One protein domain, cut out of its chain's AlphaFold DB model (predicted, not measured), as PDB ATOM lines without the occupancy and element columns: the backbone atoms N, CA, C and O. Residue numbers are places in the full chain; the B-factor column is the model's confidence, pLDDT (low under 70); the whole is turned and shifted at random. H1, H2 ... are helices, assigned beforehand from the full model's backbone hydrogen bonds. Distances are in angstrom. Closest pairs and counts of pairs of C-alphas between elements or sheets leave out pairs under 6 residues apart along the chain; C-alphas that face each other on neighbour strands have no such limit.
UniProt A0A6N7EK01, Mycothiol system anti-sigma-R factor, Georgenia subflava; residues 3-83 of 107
ATOM      1  N   ASP A   3     105.182 116.673  79.823       60.22
ATOM      2  CA  ASP A   3     105.077 116.879  78.368       60.22
ATOM      3  C   ASP A   3     105.867 115.819  77.569       60.22
ATOM      4  O   ASP A   3     105.427 115.308  76.545       60.22
ATOM      5  N   GLU A   4     107.010 115.386  78.112       58.75
ATOM      6  CA  GLU A   4     107.887 114.386  77.485       58.75
ATOM      7  C   GLU A   4     107.299 112.963  77.548       58.75
ATOM      8  O   GLU A   4     107.437 112.191  76.602       58.75
ATOM      9  N   ASN A   5     106.572 112.630  78.623       57.03
ATOM     10  CA  ASN A   5     105.899 111.335  78.765       57.03
ATOM     11  C   ASN A   5     104.667 111.211  77.858       57.03
ATOM     12  O   ASN A   5     104.411 110.125  77.346       57.03
ATOM     13  N   ALA A   6     103.934 112.306  77.625       64.56
ATOM     14  CA  ALA A   6     102.773 112.308  76.735       64.56
ATOM     15  C   ALA A   6     103.171 111.953  75.291       64.56
ATOM     16  O   ALA A   6     102.585 111.064  74.683       64.56
ATOM     17  N   HIS A   7     104.264 112.537  74.791       72.81
ATOM     18  CA  HIS A   7     104.773 112.251  73.447       72.81
ATOM     19  C   HIS A   7     105.295 110.806  73.279       72.81
ATOM     20  O   HIS A   7     105.279 110.254  72.176       72.81
ATOM     21  N   LEU A   8     105.771 110.170  74.357       70.31
ATOM     22  CA  LEU A   8     106.185 108.762  74.331       70.31
ATOM     23  C   LEU A   8     104.988 107.813  74.229       70.31
ATOM     24  O   LEU A   8     105.066 106.833  73.488       70.31
ATOM     25  N   VAL A   9     103.895 108.121  74.933       73.38
ATOM     26  CA  VAL A   9     102.635 107.370  74.844       73.38
ATOM     27  C   VAL A   9     102.032 107.528  73.450       73.38
ATOM     28  O   VAL A   9     101.802 106.519  72.789       73.38
ATOM     29  N   ASP A  10     101.929 108.755  72.934       71.50
ATOM     30  CA  ASP A  10     101.408 109.021  71.585       71.50
ATOM     31  C   ASP A  10     102.207 108.290  70.492       71.50
ATOM     32  O   ASP A  10     101.642 107.696  69.573       71.50
ATOM     33  N   ARG A  11     103.546 108.259  70.600       70.75
ATOM     34  CA  ARG A  11     104.391 107.502  69.658       70.75
ATOM     35  C   ARG A  11     104.200 105.993  69.758       70.75
ATOM     36  O   ARG A  11     104.311 105.314  68.736       70.75
ATOM     37  N   ALA A  12     103.989 105.462  70.960       71.75
ATOM     38  CA  ALA A  12     103.737 104.039  71.165       71.75
ATOM     39  C   ALA A  12     102.363 103.647  70.605       71.75
ATOM     40  O   ALA A  12     102.270 102.669  69.861       71.75
ATOM     41  N   GLU A  13     101.333 104.452  70.870       69.31
ATOM     42  CA  GLU A  13      99.996 104.288  70.300       69.31
ATOM     43  C   GLU A  13     100.024 104.348  68.774       69.31
ATOM     44  O   GLU A  13      99.444 103.498  68.104       69.31
ATOM     45  N   GLU A  14     100.751 105.300  68.188       63.91
ATOM     46  CA  GLU A  14     100.819 105.395  66.736       63.91
ATOM     47  C   GLU A  14     101.609 104.237  66.104       63.91
ATOM     48  O   GLU A  14     101.251 103.749  65.030       63.91
ATOM     49  N   ALA A  15     102.647 103.729  66.774       66.19
ATOM     50  CA  ALA A  15     103.346 102.521  66.339       66.19
ATOM     51  C   ALA A  15     102.438 101.276  66.381       66.19
ATOM     52  O   ALA A  15     102.533 100.423  65.493       66.19
ATOM     53  N   LEU A  16     101.537 101.190  67.365       65.75
ATOM     54  CA  LEU A  16     100.511 100.147  67.454       65.75
ATOM     55  C   LEU A  16      99.451 100.312  66.354       65.75
ATOM     56  O   LEU A  16      99.174  99.355  65.632       65.75
ATOM     57  N   ARG A  17      98.951 101.533  66.123       63.31
ATOM     58  CA  ARG A  17      98.004 101.839  65.033       63.31
ATOM     59  C   ARG A  17      98.588 101.533  63.652       63.31
ATOM     60  O   ARG A  17      97.887 101.015  62.795       63.31
ATOM     61  N   ARG A  18      99.885 101.773  63.427       59.19
ATOM     62  CA  ARG A  18     100.571 101.440  62.159       59.19
ATOM     63  C   ARG A  18     100.767  99.936  61.934       59.19
ATOM     64  O   ARG A  18     100.989  99.530  60.795       59.19
ATOM     65  N   ARG A  19     100.686  99.110  62.983       60.72
ATOM     66  CA  ARG A  19     100.625  97.643  62.857       60.72
ATOM     67  C   ARG A  19      99.234  97.146  62.459       60.72
ATOM     68  O   ARG A  19      99.128  96.017  61.985       60.72
ATOM     69  N   ALA A  20      98.188  97.967  62.591       57.38
ATOM     70  CA  ALA A  20      96.881  97.655  62.034       57.38
ATOM     71  C   ALA A  20      96.963  97.718  60.500       57.38
ATOM     72  O   ALA A  20      97.192  98.770  59.902       57.38
ATOM     73  N   ARG A  21      96.826  96.564  59.844       56.25
ATOM     74  CA  ARG A  21      96.904  96.454  58.386       56.25
ATOM     75  C   ARG A  21      95.668  97.107  57.742       56.25
ATOM     76  O   ARG A  21      94.557  96.630  57.985       56.25
ATOM     77  N   PRO A  22      95.817  98.137  56.886       48.88
ATOM     78  CA  PRO A  22      94.680  98.705  56.171       48.88
ATOM     79  C   PRO A  22      94.171  97.683  55.144       48.88
ATOM     80  O   PRO A  22      94.905  97.289  54.237       48.88
ATOM     81  N   GLY A  23      92.935  97.212  55.336       54.38
ATOM     82  CA  GLY A  23      92.281  96.184  54.510       54.38
ATOM     83  C   GLY A  23      91.847  94.917  55.261       54.38
ATOM     84  O   GLY A  23      91.196  94.067  54.665       54.38
ATOM     85  N   SER A  24      92.176  94.791  56.551       58.34
ATOM     86  CA  SER A  24      91.644  93.742  57.434       58.34
ATOM     87  C   SER A  24      90.255  94.134  57.955       58.34
ATOM     88  O   SER A  24      90.031  95.287  58.313       58.34
ATOM     89  N   VAL A  25      89.332  93.172  58.043       69.38
ATOM     90  CA  VAL A  25      87.942  93.348  58.535       69.38
ATOM     91  C   VAL A  25      87.876  93.636  60.055       69.38
ATOM     92  O   VAL A  25      86.798  93.807  60.623       69.38
ATOM     93  N   CYS A  26      89.030  93.660  60.724       82.31
ATOM     94  CA  CYS A  26      89.239  93.834  62.165       82.31
ATOM     95  C   CYS A  26      90.647  94.404  62.424       82.31
ATOM     96  O   CYS A  26      91.580  94.078  61.676       82.31
ATOM     97  N   SER A  27      90.827  95.225  63.462       88.44
ATOM     98  CA  SER A  27      92.154  95.696  63.900       88.44
ATOM     99  C   SER A  27      92.790  94.738  64.922       88.44
ATOM    100  O   SER A  27      92.100  93.913  65.519       88.44
ATOM    101  N   CYS A  28      94.108  94.831  65.136       91.25
ATOM    102  CA  CYS A  28      94.761  94.050  66.195       91.25
ATOM    103  C   CYS A  28      94.278  94.476  67.589       91.25
ATOM    104  O   CYS A  28      94.135  93.631  68.457       91.25
ATOM    105  N   GLU A  29      94.045  95.774  67.793       91.75
ATOM    106  CA  GLU A  29      93.527  96.338  69.048       91.75
ATOM    107  C   GLU A  29      92.161  95.738  69.385       91.75
ATOM    108  O   GLU A  29      91.991  95.182  70.460       91.75
ATOM    109  N   GLU A  30      91.251  95.710  68.408       92.50
ATOM    110  CA  GLU A  30      89.906  95.146  68.570       92.50
ATOM    111  C   GLU A  30      89.947  93.660  68.957       92.50
ATOM    112  O   GLU A  30      89.249  93.242  69.877       92.50
ATOM    113  N   LEU A  31      90.793  92.852  68.307       94.06
ATOM    114  CA  LEU A  31      90.934  91.442  68.679       94.06
ATOM    115  C   LEU A  31      91.558  91.268  70.070       94.06
ATOM    116  O   LEU A  31      91.161  90.367  70.802       94.06
ATOM    117  N   LEU A  32      92.572  92.068  70.409       95.06
ATOM    118  CA  LEU A  32      93.273  91.955  71.690       95.06
ATOM    119  C   LEU A  32      92.377  92.366  72.864       95.06
ATOM    120  O   LEU A  32      92.432  91.713  73.904       95.06
ATOM    121  N   ASP A  33      91.526  93.375  72.676       95.94
ATOM    122  CA  ASP A  33      90.532  93.800  73.668       95.94
ATOM    123  C   ASP A  33      89.463  92.726  73.922       95.94
ATOM    124  O   ASP A  33      88.934  92.643  75.027       95.94
ATOM    125  N   HIS A  34      89.193  91.874  72.926       96.69
ATOM    126  CA  HIS A  34      88.222  90.776  72.987       96.69
ATOM    127  C   HIS A  34      88.862  89.378  72.987       96.69
ATOM    128  O   HIS A  34      88.231  88.379  72.619       96.69
ATOM    129  N   LEU A  35      90.147  89.283  73.341       96.81
ATOM    130  CA  LEU A  35      90.914  88.046  73.196       96.81
ATOM    131  C   LEU A  35      90.331  86.910  74.043       96.81
ATOM    132  O   LEU A  35      90.312  85.757  73.607       96.81
ATOM    133  N   PHE A  36      89.864  87.219  75.251       97.75
ATOM    134  CA  PHE A  36      89.326  86.215  76.162       97.75
ATOM    135  C   PHE A  36      87.972  85.704  75.680       97.75
ATOM    136  O   PHE A  36      87.800  84.496  75.564       97.75
ATOM    137  N   GLU A  37      87.069  86.599  75.292       97.94
ATOM    138  CA  GLU A  37      85.754  86.279  74.742       97.94
ATOM    139  C   GLU A  37      85.885  85.450  73.456       97.94
ATOM    140  O   GLU A  37      85.176  84.460  73.263       97.94
ATOM    141  N   PHE A  38      86.851  85.796  72.597       97.25
ATOM    142  CA  PHE A  38      87.196  85.007  71.416       97.25
ATOM    143  C   PHE A  38      87.645  83.583  71.782       97.25
ATOM    144  O   PHE A  38      87.188  82.612  71.173       97.25
ATOM    145  N   LEU A  39      88.521  83.441  72.782       97.25
ATOM    146  CA  LEU A  39      89.029  82.144  73.238       97.25
ATOM    147  C   LEU A  39      87.988  81.317  74.007       97.25
ATOM    148  O   LEU A  39      88.056  80.087  73.979       97.25
ATOM    149  N   ASP A  40      87.046  81.974  74.678       96.69
ATOM    150  CA  ASP A  40      85.965  81.357  75.451       96.69
ATOM    151  C   ASP A  40      84.702  81.100  74.614       96.69
ATOM    152  O   ASP A  40      83.780  80.435  75.080       96.69
ATOM    153  N   SER A  41      84.708  81.495  73.333       94.75
ATOM    154  CA  SER A  41      83.569  81.362  72.410       94.75
ATOM    155  C   SER A  41      82.322  82.121  72.886       94.75
ATOM    156  O   SER A  41      81.199  81.657  72.706       94.75
ATOM    157  N   GLU A  42      82.530  83.294  73.485       97.75
ATOM    158  CA  GLU A  42      81.481  84.173  74.030       97.75
ATOM    159  C   GLU A  42      81.092  85.310  73.068       97.75
ATOM    160  O   GLU A  42      80.374  86.236  73.438       97.75
ATOM    161  N   LEU A  43      81.560  85.240  71.822       95.50
ATOM    162  CA  LEU A  43      81.255  86.205  70.770       95.50
ATOM    163  C   LEU A  43      80.099  85.729  69.892       95.50
ATOM    164  O   LEU A  43      79.875  84.527  69.731       95.50
ATOM    165  N   ASP A  44      79.406  86.679  69.262       96.25
ATOM    166  CA  ASP A  44      78.488  86.353  68.173       96.25
ATOM    167  C   ASP A  44      79.234  85.789  66.947       96.25
ATOM    168  O   ASP A  44      80.458  85.899  66.816       96.25
ATOM    169  N   GLU A  45      78.489  85.139  66.049       94.00
ATOM    170  CA  GLU A  45      79.055  84.418  64.904       94.00
ATOM    171  C   GLU A  45      79.838  85.341  63.952       94.00
ATOM    172  O   GLU A  45      80.910  84.962  63.464       94.00
ATOM    173  N   ASP A  46      79.358  86.569  63.746       91.75
ATOM    174  CA  ASP A  46      79.986  87.546  62.857       91.75
ATOM    175  C   ASP A  46      81.306  88.060  63.451       91.75
ATOM    176  O   ASP A  46      82.332  88.123  62.759       91.75
ATOM    177  N   GLN A  47      81.316  88.390  64.746       92.38
ATOM    178  CA  GLN A  47      82.521  88.793  65.475       92.38
ATOM    179  C   GLN A  47      83.554  87.669  65.506       92.38
ATOM    180  O   GLN A  47      84.719  87.888  65.155       92.38
ATOM    181  N   TYR A  48      83.128  86.449  65.834       95.31
ATOM    182  CA  TYR A  48      84.005  85.285  65.858       95.31
ATOM    183  C   TYR A  48      84.663  85.043  64.493       95.31
ATOM    184  O   TYR A  48      85.876  84.826  64.412       95.31
ATOM    185  N   ALA A  49      83.897  85.122  63.400       93.25
ATOM    186  CA  ALA A  49      84.418  84.932  62.050       93.25
ATOM    187  C   ALA A  49      85.468  85.993  61.672       93.25
ATOM    188  O   ALA A  49      86.534  85.644  61.151       93.25
ATOM    189  N   ARG A  50      85.205  87.272  61.975       93.31
ATOM    190  CA  ARG A  50      86.139  88.387  61.726       93.31
ATOM    191  C   ARG A  50      87.447  88.215  62.496       93.31
ATOM    192  O   ARG A  50      88.529  88.341  61.920       93.31
ATOM    193  N   PHE A  51      87.348  87.894  63.780       94.88
ATOM    194  CA  PHE A  51      88.491  87.715  64.673       94.88
ATOM    195  C   PHE A  51      89.325  86.499  64.307       94.88
ATOM    196  O   PHE A  51      90.550  86.589  64.225       94.88
ATOM    197  N   ARG A  52      88.671  85.387  63.967       94.38
ATOM    198  CA  ARG A  52      89.343  84.187  63.470       94.38
ATOM    199  C   ARG A  52      90.118  84.462  62.184       94.38
ATOM    200  O   ARG A  52      91.258  84.017  62.066       94.38
ATOM    201  N   ALA A  53      89.520  85.177  61.229       92.75
ATOM    202  CA  ALA A  53      90.198  85.547  59.988       92.75
ATOM    203  C   ALA A  53      91.432  86.421  60.267       92.75
ATOM    204  O   ALA A  53      92.508  86.151  59.741       92.75
ATOM    205  N   HIS A  54      91.305  87.410  61.155       92.75
ATOM    206  CA  HIS A  54      92.427  88.259  61.546       92.75
ATOM    207  C   HIS A  54      93.546  87.473  62.246       92.75
ATOM    208  O   HIS A  54      94.710  87.582  61.864       92.75
ATOM    209  N   ALA A  55      93.210  86.649  63.242       93.12
ATOM    210  CA  ALA A  55      94.175  85.841  63.986       93.12
ATOM    211  C   ALA A  55      94.916  84.825  63.099       93.12
ATOM    212  O   ALA A  55      96.057  84.487  63.397       93.12
ATOM    213  N   ALA A  56      94.299  84.358  62.009       91.69
ATOM    214  CA  ALA A  56      94.931  83.450  61.050       91.69
ATOM    215  C   ALA A  56      95.984  84.135  60.159       91.69
ATOM    216  O   ALA A  56      96.881  83.467  59.646       91.69
ATOM    217  N   GLU A  57      95.886  85.452  59.964       90.44
ATOM    218  CA  GLU A  57      96.765  86.216  59.069       90.44
ATOM    219  C   GLU A  57      97.732  87.159  59.804       90.44
ATOM    220  O   GLU A  57      98.647  87.711  59.186       90.44
ATOM    221  N   CYS A  58      97.543  87.363  61.110       92.12
ATOM    222  CA  CYS A  58      98.311  88.298  61.926       92.12
ATOM    223  C   CYS A  58      99.170  87.561  62.973       92.12
ATOM    224  O   CYS A  58      98.639  87.174  64.015       92.12
ATOM    225  N   PRO A  59     100.501  87.437  62.764       90.75
ATOM    226  CA  PRO A  59     101.395  86.716  63.676       90.75
ATOM    227  C   PRO A  59     101.329  87.209  65.123       90.75
ATOM    228  O   PRO A  59     101.331  86.408  66.047       90.75
ATOM    229  N   THR A  60     101.205  88.524  65.332       91.19
ATOM    230  CA  THR A  60     101.092  89.112  66.677       91.19
ATOM    231  C   THR A  60      99.863  88.603  67.424       91.19
ATOM    232  O   THR A  60      99.934  88.305  68.612       91.19
ATOM    233  N   CYS A  61      98.738  88.492  66.728       94.31
ATOM    234  CA  CYS A  61      97.493  88.036  67.320       94.31
ATOM    235  C   CYS A  61      97.474  86.517  67.516       94.31
ATOM    236  O   CYS A  61      96.957  86.047  68.528       94.31
ATOM    237  N   THR A  62      98.085  85.756  66.600       95.19
ATOM    238  CA  THR A  62      98.310  84.315  66.787       95.19
ATOM    239  C   THR A  62      99.157  84.056  68.035       95.19
ATOM    240  O   THR A  62      98.754  83.291  68.903       95.19
ATOM    241  N   GLU A  63     100.292  84.750  68.172       96.25
ATOM    242  CA  GLU A  63     101.194  84.613  69.321       96.25
ATOM    243  C   GLU A  63     100.509  84.985  70.643       96.25
ATOM    244  O   GLU A  63     100.708  84.306  71.650       96.25
ATOM    245  N   ALA A  64      99.678  86.032  70.651       95.31
ATOM    246  CA  ALA A  64      98.907  86.424  71.829       95.31
ATOM    247  C   ALA A  64      97.897  85.341  72.247       95.31
ATOM    248  O   ALA A  64      97.832  84.979  73.424       95.31
ATOM    249  N   ALA A  65      97.149  84.787  71.288       96.81
ATOM    250  CA  ALA A  65      96.203  83.703  71.543       96.81
ATOM    251  C   ALA A  65      96.907  82.434  72.054       96.81
ATOM    252  O   ALA A  65      96.459  81.834  73.034       96.81
ATOM    253  N   ASP A  66      98.033  82.056  71.446       97.56
ATOM    254  CA  ASP A  66      98.825  80.894  71.855       97.56
ATOM    255  C   ASP A  66      99.400  81.065  73.270       97.56
ATOM    256  O   ASP A  66      99.360  80.135  74.084       97.56
ATOM    257  N   ALA A  67      99.907  82.259  73.594       97.62
ATOM    258  CA  ALA A  67     100.424  82.573  74.922       97.62
ATOM    259  C   ALA A  67      99.334  82.442  75.996       97.62
ATOM    260  O   ALA A  67      99.547  81.782  77.018       97.62
ATOM    261  N   GLU A  68      98.150  83.000  75.744       98.00
ATOM    262  CA  GLU A  68      97.013  82.896  76.658       98.00
ATOM    263  C   GLU A  68      96.563  81.436  76.839       98.00
ATOM    264  O   GLU A  68      96.392  80.955  77.964       98.00
ATOM    265  N   GLN A  69      96.459  80.667  75.752       97.38
ATOM    266  CA  GLN A  69      96.153  79.236  75.828       97.38
ATOM    267  C   GLN A  69      97.199  78.456  76.637       97.38
ATOM    268  O   GLN A  69      96.841  77.561  77.415       97.38
ATOM    269  N   HIS A  70      98.483  78.798  76.501       97.56
ATOM    270  CA  HIS A  70      99.562  78.173  77.261       97.56
ATOM    271  C   HIS A  70      99.438  78.451  78.765       97.56
ATOM    272  O   HIS A  70      99.556  77.526  79.578       97.56
ATOM    273  N   ILE A  71      99.137  79.698  79.142       96.62
ATOM    274  CA  ILE A  71      98.887  80.089  80.535       96.62
ATOM    275  C   ILE A  71      97.683  79.320  81.091       96.62
ATOM    276  O   ILE A  71      97.791  78.681  82.143       96.62
ATOM    277  N   ARG A  72      96.565  79.280  80.356       95.19
ATOM    278  CA  ARG A  72      95.369  78.507  80.735       95.19
ATOM    279  C   ARG A  72      95.692  77.026  80.951       95.19
ATOM    280  O   ARG A  72      95.228  76.427  81.923       95.19
ATOM    281  N   ALA A  73      96.512  76.418  80.093       94.75
ATOM    282  CA  ALA A  73      96.949  75.029  80.252       94.75
ATOM    283  C   ALA A  73      97.818  74.819  81.509       94.75
ATOM    284  O   ALA A  73      97.678  73.812  82.209       94.75
ATOM    285  N   LEU A  74      98.697  75.774  81.819       95.31
ATOM    286  CA  LEU A  74      99.517  75.803  83.034       95.31
ATOM    287  C   LEU A  74      98.666  75.859  84.306       95.31
ATOM    288  O   LEU A  74      98.885  75.058  85.223       95.31
ATOM    289  N   VAL A  75      97.679  76.755  84.336       93.62
ATOM    290  CA  VAL A  75      96.749  76.915  85.461       93.62
ATOM    291  C   VAL A  75      95.911  75.653  85.640       93.62
ATOM    292  O   VAL A  75      95.888  75.096  86.732       93.62
ATOM    293  N   ARG A  76      95.300  75.130  84.568       90.94
ATOM    294  CA  ARG A  76      94.484  73.904  84.633       90.94
ATOM    295  C   ARG A  76      95.264  72.707  85.166       90.94
ATOM    296  O   ARG A  76      94.714  71.918  85.921       90.94
ATOM    297  N   ARG A  77      96.541  72.566  84.799       87.94
ATOM    298  CA  ARG A  77      97.396  71.486  85.314       87.94
ATOM    299  C   ARG A  77      97.746  71.670  86.792       87.94
ATOM    300  O   ARG A  77      97.821  70.685  87.518       87.94
ATOM    301  N   SER A  78      98.004  72.904  87.215       88.06
ATOM    302  CA  SER A  78      98.503  73.205  88.564       88.06
ATOM    303  C   SER A  78      97.387  73.346  89.607       88.06
ATOM    304  O   SER A  78      97.629  73.113  90.786       88.06
ATOM    305  N   CYS A  79      96.171  73.689  89.176       81.94
ATOM    306  CA  CYS A  79      95.036  74.031  90.039       81.94
ATOM    307  C   CYS A  79      93.794  73.160  89.764       81.94
ATOM    308  O   CYS A  79      92.666  73.644  89.819       81.94
ATOM    309  N   ALA A  80      93.979  71.874  89.446       77.44
ATOM    310  CA  ALA A  80      92.867  70.944  89.244       77.44
ATOM    311  C   ALA A  80      92.362  70.375  90.580       77.44
ATOM    312  O   ALA A  80      92.845  69.344  91.054       77.44
ATOM    313  N   GLU A  81      91.362  71.016  91.180       82.00
ATOM    314  CA  GLU A  81      90.602  70.412  92.274       82.00
ATOM    315  C   GLU A  81      89.518  69.470  91.738       82.00
ATOM    316  O   GLU A  81      88.767  69.775  90.809       82.00
ATOM    317  N   VAL A  82      89.437  68.272  92.316       83.81
ATOM    318  CA  VAL A  82      88.415  67.300  91.929       83.81
ATOM    319  C   VAL A  82      87.135  67.618  92.690       83.81
ATOM    320  O   VAL A  82      87.086  67.478  93.910       83.81
ATOM    321  N   ALA A  83      86.074  67.966  91.958       87.44
ATOM    322  CA  ALA A  83      84.754  68.171  92.547       87.44
ATOM    323  C   ALA A  83      84.353  66.972  93.442       87.44
ATOM    324  O   ALA A  83      84.495  65.819  93.012       87.44
TER     325      ALA A  83
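Overview. This is residues 3 to 83 of the 107 residues of the protein "Mycothiol system anti-sigma-R factor" of Georgenia subflava (UniProt A0A6N7EK01). A small body made of the short helices H2 and H3, the helix H4 and the first part of the long helix H5 has two arms that stick out of it at opposite ends. One arm is residues 3 to 15 of H1; the other is residues 70 to 83, the far part of H5 with a short tail. The printed part has 81 residues with five named helices, H1 to H5 in order along the chain, and no named strand; the class is all helix. The whole is loose, with a radius of gyration of the C-alphas of 16.1 A, and elongated, spanning 54 by 33 by 20 A.

Arrangement. H1, residues 3 to 19, is close to but not clearly touching H2, residues 28 to 33; their closest C-alphas, those of Arg 19 and Cys 28, are 7.6 A apart. Their lines are only just about perpendicular, at 72 degrees. H2 is close to but not clearly touching H3, residues 35 to 40, with the closest C-alphas, of Leu 31 and Phe 38, 7.9 A apart. H4, residues 45 to 57, touches H2 with residues 51 to 55 alone; the closest C-alphas are those of Leu 31 and Phe 51, 6.0 A apart, and the two run opposite ways at a steep tilt of 52 degrees. H3 is close to but not clearly touching H4, with the C-alphas of Phe 38 and Tyr 48 closest at 6.4 A. H5, residues 59 to 78, touches H2 with residues 61 to 64 alone; the closest C-alphas, of Cys 28 and Cys 61, are 6.7 A apart, and the two run the same way at a shallow tilt of 27 degrees. H4 and H5 touch only at the corner, about perpendicular at 74 degrees, with the C-alphas of Ala 55 and Cys 61 closest at 5.2 A. H3 is close to but not clearly touching H5, with the C-alphas of Leu 35 and Ala 65 closest at 7.0 A. H1 is apart from H3, H4 and H5. In H1, H2, H3, H4 and H5 every O i to N i+4 pair is within hydrogen-bond range.

Along the chain. H1 begins at C-alpha 3, at (105.077, 116.879, 78.368), and measures 25.1 A from first to last C-alpha. H2 and H3 measure 8.6 A each. H4 begins at C-alpha 45, at (79.055, 84.418, 64.904), and measures 18.7 A. H5, 28.5 A, ends at C-alpha 78, at (98.503, 73.205, 88.564).

Size, cuts and confidence. The C-alphas of Asp 3 and Ala 83, the two farthest apart, are 54.6 A from each other. The printed part has no cut. The link from H1 to H2 is short, and the other three are tight. The mean pLDDT of the printed part is 84.8; residues 3 to 6 and 13 to 25 are under 70.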